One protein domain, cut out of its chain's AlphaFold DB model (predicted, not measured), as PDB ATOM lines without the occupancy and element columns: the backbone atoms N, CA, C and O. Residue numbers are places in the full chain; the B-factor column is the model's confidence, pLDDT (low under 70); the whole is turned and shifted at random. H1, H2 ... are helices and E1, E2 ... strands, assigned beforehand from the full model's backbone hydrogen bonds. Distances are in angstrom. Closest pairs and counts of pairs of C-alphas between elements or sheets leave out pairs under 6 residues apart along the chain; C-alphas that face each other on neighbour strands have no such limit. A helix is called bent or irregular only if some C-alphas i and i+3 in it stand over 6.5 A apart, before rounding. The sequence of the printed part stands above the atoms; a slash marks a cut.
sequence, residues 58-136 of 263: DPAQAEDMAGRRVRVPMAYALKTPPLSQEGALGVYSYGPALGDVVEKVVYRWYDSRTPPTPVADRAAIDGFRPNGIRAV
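This is residues 58 to 136 of the 263 residues of an uncharacterized protein of Sphingomonas solaris (UniProt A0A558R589). A small three-stranded sheet sits at one end of long helix H2, with H1 near that end; H3 is at the other, and residues 126 to 136 fold back toward H1. The 79 printed residues hold H1, E1, E2, E3, H2, H3 in chain order; the sheet, E1 E3 E2, is antiparallel. The class is mixed; the whole is loose, radius of gyration of the C-alphas 15.0 A, spans 41 by 35 by 16 A.

Find E1 at 69 to 73, E3 at 89 to 93, E2 at 84 to 86. From C-alpha 94 at (203.104, 210.253, 224.167), H2 runs 26.7 A to 112. H1 is 60 to 67; H3, 119 to 125, ends at C-alpha (199.921, 234.160, 230.366) and is only just irregular: C-alphas 120 and 123 are 6.8 A apart.

See N 70 and O 92, 3.0 A, between E1 and E3, and N 91 and O 84, 2.8 A, in hairpin E2 and E3. H2 only grazes the sheet, with residues 94 to 101. Its residues 94 to 95 alone touch H1, closest C-alphas Gly 95 and Met 65, 6.3 A, about perpendicular at 84 degrees. H3 is close to H2 but not clearly touching, closest C-alphas Arg 122 and Tyr 110, 7.7 A. In H1 and H2 every O i to N i+4 pair is within hydrogen-bond range; H3 has 1 of 3, and 3 of 4 O i to N i+3 pairs.

The farthest C-alphas, Asp 58 and Pro 115, are 47.0 A apart. The printed part has no cut, no link between named elements is long, and no printed residue is under pLDDT 70.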
ATOM      1  N   ASP A  58     215.759 212.480 208.325       97.94
ATOM      2  CA  ASP A  58     215.701 211.407 209.327       97.94
ATOM      3  C   ASP A  58     214.318 211.329 210.011       97.94
ATOM      4  O   ASP A  58     213.808 212.337 210.509       97.94
ATOM      5  N   PRO A  59     213.659 210.161 210.013       96.88
ATOM      6  CA  PRO A  59     212.278 210.066 210.458       96.88
ATOM      7  C   PRO A  59     212.155 209.925 211.982       96.88
ATOM      8  O   PRO A  59     211.053 210.071 212.513       96.88
ATOM      9  N   ALA A  60     213.255 209.649 212.692       96.81
ATOM     10  CA  ALA A  60     213.230 209.115 214.047       96.81
ATOM     11  C   ALA A  60     212.468 210.009 215.019       96.81
ATOM     12  O   ALA A  60     211.585 209.531 215.723       96.81
ATOM     13  N   GLN A  61     212.751 211.316 215.027       94.69
ATOM     14  CA  GLN A  61     212.100 212.238 215.956       94.69
ATOM     15  C   GLN A  61     210.581 212.290 215.734       94.69
ATOM     16  O   GLN A  61     209.812 212.270 216.699       94.69
ATOM     17  N   ALA A  62     210.137 212.375 214.479       94.31
ATOM     18  CA  ALA A  62     208.719 212.476 214.153       94.31
ATOM     19  C   ALA A  62     207.977 211.143 214.355       94.31
ATOM     20  O   ALA A  62     206.870 211.134 214.896       94.31
ATOM     21  N   GLU A  63     208.587 210.019 213.977       94.19
ATOM     22  CA  GLU A  63     208.047 208.680 214.234       94.19
ATOM     23  C   GLU A  63     207.958 208.383 215.727       94.19
ATOM     24  O   GLU A  63     206.929 207.892 216.185       94.19
ATOM     25  N   ASP A  64     208.984 208.731 216.504       93.38
ATOM     26  CA  ASP A  64     208.990 208.514 217.949       93.38
ATOM     27  C   ASP A  64     207.928 209.386 218.622       93.38
ATOM     28  O   ASP A  64     207.200 208.909 219.490       93.38
ATOM     29  N   MET A  65     207.748 210.639 218.191       91.12
ATOM     30  CA  MET A  65     206.662 211.490 218.691       91.12
ATOM     31  C   MET A  65     205.272 210.876 218.431       91.12
ATOM     32  O   MET A  65     204.392 210.955 219.293       91.12
ATOM     33  N   ALA A  66     205.071 210.259 217.265       90.75
ATOM     34  CA  ALA A  66     203.797 209.659 216.872       90.75
ATOM     35  C   ALA A  66     203.555 208.271 217.500       90.75
ATOM     36  O   ALA A  66     202.433 207.947 217.901       90.75
ATOM     37  N   GLY A  67     204.599 207.446 217.570       92.19
ATOM     38  CA  GLY A  67     204.531 206.034 217.937       92.19
ATOM     39  C   GLY A  67     204.815 205.749 219.407       92.19
ATOM     40  O   GLY A  67     204.367 204.721 219.921       92.19
ATOM     41  N   ARG A  68     205.516 206.643 220.119       94.44
ATOM     42  CA  ARG A  68     205.888 206.405 221.517       94.44
ATOM     43  C   ARG A  68     204.651 206.270 222.396       94.44
ATOM     44  O   ARG A  68     203.730 207.095 222.373       94.44
ATOM     45  N   ARG A  69     204.673 205.225 223.221       96.00
ATOM     46  CA  ARG A  69     203.701 204.987 224.284       96.00
ATOM     47  C   ARG A  69     204.327 205.276 225.638       96.00
ATOM     48  O   ARG A  69     205.521 205.053 225.837       96.00
ATOM     49  N   VAL A  70     203.522 205.785 226.559       96.50
ATOM     50  CA  VAL A  70     203.928 206.052 227.942       96.50
ATOM     51  C   VAL A  70     202.925 205.463 228.913       96.50
ATOM     52  O   VAL A  70     201.736 205.390 228.612       96.50
ATOM     53  N   ARG A  71     203.418 205.053 230.081       97.50
ATOM     54  CA  ARG A  71     202.599 204.576 231.191       97.50
ATOM     55  C   ARG A  71     202.462 205.691 232.209       97.50
ATOM     56  O   ARG A  71     203.473 206.218 232.668       97.50
ATOM     57  N   VAL A  72     201.231 206.042 232.554       96.62
ATOM     58  CA  VAL A  72     200.936 207.088 233.536       96.62
ATOM     59  C   VAL A  72     199.938 206.531 234.550       96.62
ATOM     60  O   VAL A  72     198.939 205.943 234.133       96.62
ATOM     61  N   PRO A  73     200.170 206.685 235.868       96.94
ATOM     62  CA  PRO A  73     199.188 206.302 236.875       96.94
ATOM     63  C   PRO A  73     197.819 206.920 236.601       96.94
ATOM     64  O   PRO A  73     197.706 208.135 236.431       96.94
ATOM     65  N   MET A  74     196.770 206.097 236.598       95.44
ATOM     66  CA  MET A  74     195.407 206.564 236.313       95.44
ATOM     67  C   MET A  74     194.916 207.601 237.330       95.44
ATOM     68  O   MET A  74     194.095 208.450 236.993       95.44
ATOM     69  N   ALA A  75     195.484 207.594 238.542       95.00
ATOM     70  CA  ALA A  75     195.241 208.598 239.577       95.00
ATOM     71  C   ALA A  75     195.562 210.038 239.131       95.00
ATOM     72  O   ALA A  75     195.010 210.983 239.685       95.00
ATOM     73  N   TYR A  76     196.410 210.231 238.111       93.56
ATOM     74  CA  TYR A  76     196.665 211.562 237.556       93.56
ATOM     75  C   TYR A  76     195.499 212.118 236.732       93.56
ATOM     76  O   TYR A  76     195.508 213.318 236.445       93.56
ATOM     77  N   ALA A  77     194.509 211.290 236.368       94.25
ATOM     78  CA  ALA A  77     193.300 211.685 235.644       94.25
ATOM     79  C   ALA A  77     193.611 212.603 234.444       94.25
ATOM     80  O   ALA A  77     193.256 213.788 234.432       94.25
ATOM     81  N   LEU A  78     194.376 212.080 233.477       95.38
ATOM     82  CA  LEU A  78     194.650 212.778 232.216       95.38
ATOM     83  C   LEU A  78     193.342 212.985 231.434       95.38
ATOM     84  O   LEU A  78     192.433 212.160 231.523       95.38
ATOM     85  N   LYS A  79     193.247 214.086 230.677       94.12
ATOM     86  CA  LYS A  79     192.066 214.394 229.850       94.12
ATOM     87  C   LYS A  79     191.950 213.423 228.678       94.12
ATOM     88  O   LYS A  79     190.856 213.015 228.304       94.12
ATOM     89  N   THR A  80     193.090 213.063 228.100       92.31
ATOM     90  CA  THR A  80     193.200 212.048 227.063       92.31
ATOM     91  C   THR A  80     192.859 210.686 227.666       92.31
ATOM     92  O   THR A  80     193.470 210.312 228.667       92.31
ATOM     93  N   PRO A  81     191.944 209.904 227.071       94.69
ATOM     94  CA  PRO A  81     191.689 208.544 227.524       94.69
ATOM     95  C   PRO A  81     192.891 207.625 227.230       94.69
ATOM     96  O   PRO A  81     193.583 207.813 226.221       94.69
ATOM     97  N   PRO A  82     193.161 206.623 228.082       97.00
ATOM     98  CA  PRO A  82     194.198 205.640 227.802       97.00
ATOM     99  C   PRO A  82     193.821 204.775 226.594       97.00
ATOM    100  O   PRO A  82     192.652 204.494 226.346       97.00
ATOM    101  N   LEU A  83     194.834 204.322 225.859       97.00
ATOM    102  CA  LEU A  83     194.699 203.328 224.792       97.00
ATOM    103  C   LEU A  83     194.446 201.927 225.366       97.00
ATOM    104  O   LEU A  83     193.746 201.122 224.761       97.00
ATOM    105  N   SER A  84     195.053 201.638 226.515       97.88
ATOM    106  CA  SER A  84     194.881 200.405 227.281       97.88
ATOM    107  C   SER A  84     195.257 200.638 228.746       97.88
ATOM    108  O   SER A  84     195.790 201.691 229.104       97.88
ATOM    109  N   GLN A  85     194.983 199.661 229.606       97.25
ATOM    110  CA  GLN A  85     195.283 199.722 231.035       97.25
ATOM    111  C   GLN A  85     196.133 198.519 231.453       97.25
ATOM    112  O   GLN A  85     195.859 197.386 231.065       97.25
ATOM    113  N   GLU A  86     197.150 198.775 232.271       97.06
ATOM    114  CA  GLU A  86     198.045 197.791 232.876       97.06
ATOM    115  C   GLU A  86     198.022 197.991 234.403       97.06
ATOM    116  O   GLU A  86     198.763 198.802 234.965       97.06
ATOM    117  N   GLY A  87     197.113 197.297 235.097       96.38
ATOM    118  CA  GLY A  87     196.903 197.488 236.537       96.38
ATOM    119  C   GLY A  87     196.453 198.918 236.863       96.38
ATOM    120  O   GLY A  87     195.418 199.368 236.378       96.38
ATOM    121  N   ALA A  88     197.227 199.642 237.678       96.81
ATOM    122  CA  ALA A  88     196.958 201.043 238.036       96.81
ATOM    123  C   ALA A  88     197.495 202.069 237.012       96.81
ATOM    124  O   ALA A  88     197.372 203.281 237.218       96.81
ATOM    125  N   LEU A  89     198.128 201.606 235.930       98.00
ATOM    126  CA  LEU A  89     198.730 202.450 234.903       98.00
ATOM    127  C   LEU A  89     197.851 202.472 233.651       98.00
ATOM    128  O   LEU A  89     197.472 201.426 233.132       98.00
ATOM    129  N   GLY A  90     197.572 203.660 233.124       97.75
ATOM    130  CA  GLY A  90     197.064 203.819 231.765       97.75
ATOM    131  C   GLY A  90     198.224 203.886 230.772       97.75
ATOM    132  O   GLY A  90     199.257 204.499 231.056       97.75
ATOM    133  N   VAL A  91     198.059 203.270 229.605       98.12
ATOM    134  CA  VAL A  91     198.987 203.367 228.473       98.12
ATOM    135  C   VAL A  91     198.456 204.413 227.503       98.12
ATOM    136  O   VAL A  91     197.344 204.291 226.998       98.12
ATOM    137  N   TYR A  92     199.251 205.437 227.209       96.50
ATOM    138  CA  TYR A  92     198.836 206.585 226.402       96.50
ATOM    139  C   TYR A  92     199.757 206.804 225.206       96.50
ATOM    140  O   TYR A  92     200.941 206.458 225.230       96.50
ATOM    141  N   SER A  93     199.232 207.463 224.174       93.88
ATOM    142  CA  SER A  93     200.061 208.135 223.169       93.88
ATOM    143  C   SER A  93     200.884 209.242 223.829       93.88
ATOM    144  O   SER A  93     200.330 210.059 224.565       93.88
ATOM    145  N   TYR A  94     202.186 209.303 223.534       93.44
ATOM    146  CA  TYR A  94     203.104 210.253 224.167       93.44
ATOM    147  C   TYR A  94     202.689 211.719 223.991       93.44
ATOM    148  O   TYR A  94     202.603 212.436 224.982       93.44
ATOM    149  N   GLY A  95     202.398 212.164 222.762       90.75
ATOM    150  CA  GLY A  95     202.076 213.570 222.480       90.75
ATOM    151  C   GLY A  95     200.900 214.127 223.303       90.75
ATOM    152  O   GLY A  95     201.092 215.107 224.022       90.75
ATOM    153  N   PRO A  96     199.702 213.513 223.249       91.06
ATOM    154  CA  PRO A  96     198.561 213.938 224.065       91.06
ATOM    155  C   PRO A  96     198.822 213.865 225.576       91.06
ATOM    156  O   PRO A  96     198.526 214.817 226.292       91.06
ATOM    157  N   ALA A  97     199.454 212.787 226.057       94.06
ATOM    158  CA  ALA A  97     199.773 212.647 227.477       94.06
ATOM    159  C   ALA A  97     200.752 213.726 227.966       94.06
ATOM    160  O   ALA A  97     200.578 214.261 229.057       94.06
ATOM    161  N   LEU A  98     201.755 214.078 227.152       93.12
ATOM    162  CA  LEU A  98     202.667 215.185 227.437       93.12
ATOM    163  C   LEU A  98     201.897 216.503 227.575       93.12
ATOM    164  O   LEU A  98     202.136 217.236 228.530       93.12
ATOM    165  N   GLY A  99     200.966 216.779 226.656       93.00
ATOM    166  CA  GLY A  99     200.100 217.957 226.725       93.00
ATOM    167  C   GLY A  99     199.338 218.029 228.048       93.00
ATOM    168  O   GLY A  99     199.446 219.026 228.761       93.00
ATOM    169  N   ASP A 100     198.645 216.954 228.424       94.56
ATOM    170  CA  ASP A 100     197.847 216.905 229.657       94.56
ATOM    171  C   ASP A 100     198.693 217.072 230.928       94.56
ATOM    172  O   ASP A 100     198.287 217.755 231.870       94.56
ATOM    173  N   VAL A 101     199.877 216.454 230.969       93.69
ATOM    174  CA  VAL A 101     200.788 216.567 232.118       93.69
ATOM    175  C   VAL A 101     201.344 217.984 232.232       93.69
ATOM    176  O   VAL A 101     201.336 218.547 233.326       93.69
ATOM    177  N   VAL A 102     201.786 218.585 231.122       93.69
ATOM    178  CA  VAL A 102     202.283 219.971 231.112       93.69
ATOM    179  C   VAL A 102     201.193 220.935 231.575       93.69
ATOM    180  O   VAL A 102     201.471 221.800 232.400       93.69
ATOM    181  N   GLU A 103     199.945 220.750 231.132       94.06
ATOM    182  CA  GLU A 103     198.821 221.577 231.584       94.06
ATOM    183  C   GLU A 103     198.641 221.523 233.104       94.06
ATOM    184  O   GLU A 103     198.528 222.554 233.763       94.06
ATOM    185  N   LYS A 104     198.667 220.317 233.683       94.50
ATOM    186  CA  LYS A 104     198.540 220.135 235.133       94.50
ATOM    187  C   LYS A 104     199.686 220.802 235.891       94.50
ATOM    188  O   LYS A 104     199.446 221.385 236.946       94.50
ATOM    189  N   VAL A 105     200.912 220.753 235.365       94.44
ATOM    190  CA  VAL A 105     202.071 221.452 235.952       94.44
ATOM    191  C   VAL A 105     201.883 222.970 235.893       94.44
ATOM    192  O   VAL A 105     202.116 223.648 236.893       94.44
ATOM    193  N   VAL A 106     201.412 223.503 234.764       95.19
ATOM    194  CA  VAL A 106     201.105 224.932 234.599       95.19
ATOM    195  C   VAL A 106     200.010 225.376 235.574       95.19
ATOM    196  O   VAL A 106     200.171 226.374 236.274       95.19
ATOM    197  N   TYR A 107     198.928 224.609 235.709       95.25
ATOM    198  CA  TYR A 107     197.853 224.921 236.657       95.25
ATOM    199  C   TYR A 107     198.317 224.833 238.105       95.25
ATOM    200  O   TYR A 107     198.032 225.735 238.890       95.25
ATOM    201  N   ARG A 108     199.132 223.827 238.444       96.38
ATOM    202  CA  ARG A 108     199.761 223.751 239.763       96.38
ATOM    203  C   ARG A 108     200.610 224.987 240.044       96.38
ATOM    204  O   ARG A 108     200.554 225.497 241.162       96.38
ATOM    205  N   TRP A 109     201.369 225.468 239.057       97.19
ATOM    206  CA  TRP A 109     202.133 226.706 239.187       97.19
ATOM    207  C   TRP A 109     201.207 227.889 239.477       97.19
ATOM    208  O   TRP A 109     201.398 228.520 240.514       97.19
ATOM    209  N   TYR A 110     200.168 228.123 238.663       98.00
ATOM    210  CA  TYR A 110     199.188 229.197 238.880       98.00
ATOM    211  C   TYR A 110     198.570 229.169 240.283       98.00
ATOM    212  O   TYR A 110     198.502 230.201 240.953       98.00
ATOM    213  N   ASP A 111     198.150 227.990 240.737       97.81
ATOM    214  CA  ASP A 111     197.466 227.811 242.019       97.81
ATOM    215  C   ASP A 111     198.414 227.975 243.218       97.81
ATOM    216  O   ASP A 111     197.978 228.323 244.312       97.81
ATOM    217  N   SER A 112     199.714 227.727 243.028       97.81
ATOM    218  CA  SER A 112     200.733 227.812 244.086       97.81
ATOM    219  C   SER A 112     201.314 229.213 244.309       97.81
ATOM    220  O   SER A 112     202.110 229.402 245.228       97.81
ATOM    221  N   ARG A 113     200.954 230.196 243.473       97.38
ATOM    222  CA  ARG A 113     201.407 231.591 243.616       97.38
ATOM    223  C   ARG A 113     200.788 232.228 244.868       97.38
ATOM    224  O   ARG A 113     199.776 231.761 245.384       97.38
ATOM    225  N   THR A 114     201.385 233.312 245.364       96.62
ATOM    226  CA  THR A 114     200.856 234.068 246.514       96.62
ATOM    227  C   THR A 114     200.712 235.552 246.151       96.62
ATOM    228  O   THR A 114     201.730 236.242 246.083       96.62
ATOM    229  N   PRO A 115     199.481 236.050 245.905       95.44
ATOM    230  CA  PRO A 115     198.232 235.281 245.789       95.44
ATOM    231  C   PRO A 115     198.225 234.350 244.553       95.44
ATOM    232  O   PRO A 115     199.029 234.558 243.637       95.44
ATOM    233  N   PRO A 116     197.340 233.330 244.502       98.00
ATOM    234  CA  PRO A 116     197.174 232.490 243.317       98.00
ATOM    235  C   PRO A 116     196.869 233.323 242.071       98.00
ATOM    236  O   PRO A 116     196.189 234.346 242.157       98.00
ATOM    237  N   THR A 117     197.335 232.881 240.902       98.06
ATOM    238  CA  THR A 117     197.071 233.598 239.648       98.06
ATOM    239  C   THR A 117     195.569 233.577 239.327       98.06
ATOM    240  O   THR A 117     195.004 232.478 239.187       98.06
ATOM    241  N   PRO A 118     194.921 234.750 239.167       97.50
ATOM    242  CA  PRO A 118     193.508 234.837 238.813       97.50
ATOM    243  C   PRO A 118     193.198 234.091 237.517       97.50
ATOM    244  O   PRO A 118     193.959 234.154 236.555       97.50
ATOM    245  N   VAL A 119     192.060 233.394 237.468       95.31
ATOM    246  CA  VAL A 119     191.653 232.611 236.284       95.31
ATOM    247  C   VAL A 119     191.557 233.485 235.030       95.31
ATOM    248  O   VAL A 119     191.966 233.047 233.958       95.31
ATOM    249  N   ALA A 120     191.085 234.726 235.179       94.12
ATOM    250  CA  ALA A 120     190.970 235.689 234.085       94.12
ATOM    251  C   ALA A 120     192.322 236.020 233.419       94.12
ATOM    252  O   ALA A 120     192.353 236.312 232.225       94.12
ATOM    253  N   ASP A 121     193.431 235.904 234.155       94.69
ATOM    254  CA  ASP A 121     194.765 236.279 233.671       94.69
ATOM    255  C   ASP A 121     195.501 235.109 233.005       94.69
ATOM    256  O   ASP A 121     196.414 235.315 232.202       94.69
ATOM    257  N   ARG A 122     195.108 233.862 233.307       94.69
ATOM    258  CA  ARG A 122     195.815 232.651 232.843       94.69
ATOM    259  C   ARG A 122     195.860 232.563 231.324       94.69
ATOM    260  O   ARG A 122     196.916 232.301 230.768       94.69
ATOM    261  N   ALA A 123     194.754 232.879 230.648       91.62
ATOM    262  CA  ALA A 123     194.696 232.847 229.188       91.62
ATOM    263  C   ALA A 123     195.708 233.807 228.539       91.62
ATOM    264  O   ALA A 123     196.306 233.467 227.519       91.62
ATOM    265  N   ALA A 124     195.937 234.978 229.142       92.31
ATOM    266  CA  ALA A 124     196.939 235.924 228.662       92.31
ATOM    267  C   ALA A 124     198.366 235.403 228.890       92.31
ATOM    268  O   ALA A 124     199.210 235.531 228.003       92.31
ATOM    269  N   ILE A 125     198.623 234.773 230.041       93.06
ATOM    270  CA  ILE A 125     199.921 234.160 230.366       93.06
ATOM    271  C   ILE A 125     200.214 232.963 229.447       93.06
ATOM    272  O   ILE A 125     201.336 232.824 228.962       93.06
ATOM    273  N   ASP A 126     199.196 232.169 229.112       91.69
ATOM    274  CA  ASP A 126     199.265 231.073 228.134       91.69
ATOM    275  C   ASP A 126     199.362 231.582 226.674       91.69
ATOM    276  O   ASP A 126     199.406 230.802 225.718       91.69
ATOM    277  N   GLY A 127     199.386 232.905 226.469       90.00
ATOM    278  CA  GLY A 127     199.515 233.538 225.156       90.00
ATOM    279  C   GLY A 127     198.287 233.370 224.260       90.00
ATOM    280  O   GLY A 127     198.417 233.416 223.036       90.00
ATOM    281  N   PHE A 128     197.116 233.138 224.860       90.50
ATOM    282  CA  PHE A 128     195.834 232.856 224.210       90.50
ATOM    283  C   PHE A 128     195.893 231.701 223.201       90.50
ATOM    284  O   PHE A 128     195.161 231.681 222.206       90.50
ATOM    285  N   ARG A 129     196.769 230.718 223.455       87.19
ATOM    286  CA  ARG A 129     196.889 229.518 222.630       87.19
ATOM    287  C   ARG A 129     196.384 228.282 223.362       87.19
ATOM    288  O   ARG A 129     196.694 228.097 224.535       87.19
ATOM    289  N   PRO A 130     195.656 227.393 222.666       84.31
ATOM    290  CA  PRO A 130     195.315 226.106 223.240       84.31
ATOM    291  C   PRO A 130     196.589 225.288 223.464       84.31
ATOM    292  O   PRO A 130     197.500 225.289 222.627       84.31
ATOM    293  N   ASN A 131     196.625 224.540 224.563       86.75
ATOM    294  CA  ASN A 131     197.669 223.562 224.824       86.75
ATOM    295  C   ASN A 131     197.516 222.363 223.871       86.75
ATOM    296  O   ASN A 131     196.821 221.391 224.159       86.75
ATOM    297  N   GLY A 132     198.120 222.475 222.688       81.62
ATOM    298  CA  GLY A 132     198.024 221.483 221.626       81.62
ATOM    299  C   GLY A 132     199.391 220.962 221.205       81.62
ATOM    300  O   GLY A 132     200.205 221.707 220.659       81.62
ATOM    301  N   ILE A 133     199.615 219.657 221.370       83.50
ATOM    302  CA  ILE A 133     200.769 218.962 220.794       83.50
ATOM    303  C   ILE A 133     200.364 218.357 219.450       83.50
ATOM    304  O   ILE A 133     199.554 217.432 219.378       83.50
ATOM    305  N   ARG A 134     200.952 218.860 218.361       80.75
ATOM    306  CA  ARG A 134     200.763 218.292 217.020       80.75
ATOM    307  C   ARG A 134     201.822 217.216 216.765       80.75
ATOM    308  O   ARG A 134     202.893 217.513 216.252       80.75
ATOM    309  N   ALA A 135     201.509 215.974 217.136       79.56
ATOM    310  CA  ALA A 135     202.393 214.820 216.924       79.56
ATOM    311  C   ALA A 135     202.453 214.349 215.458       79.56
ATOM    312  O   ALA A 135     203.430 213.737 215.040       79.56
ATOM    313  N   VAL A 136     201.403 214.631 214.683       86.31
ATOM    314  CA  VAL A 136     201.225 214.215 213.286       86.31
ATOM    315  C   VAL A 136     200.490 215.305 212.508       86.31
ATOM    316  O   VAL A 136     199.745 216.100 213.089       86.31
TER     317      VAL A 136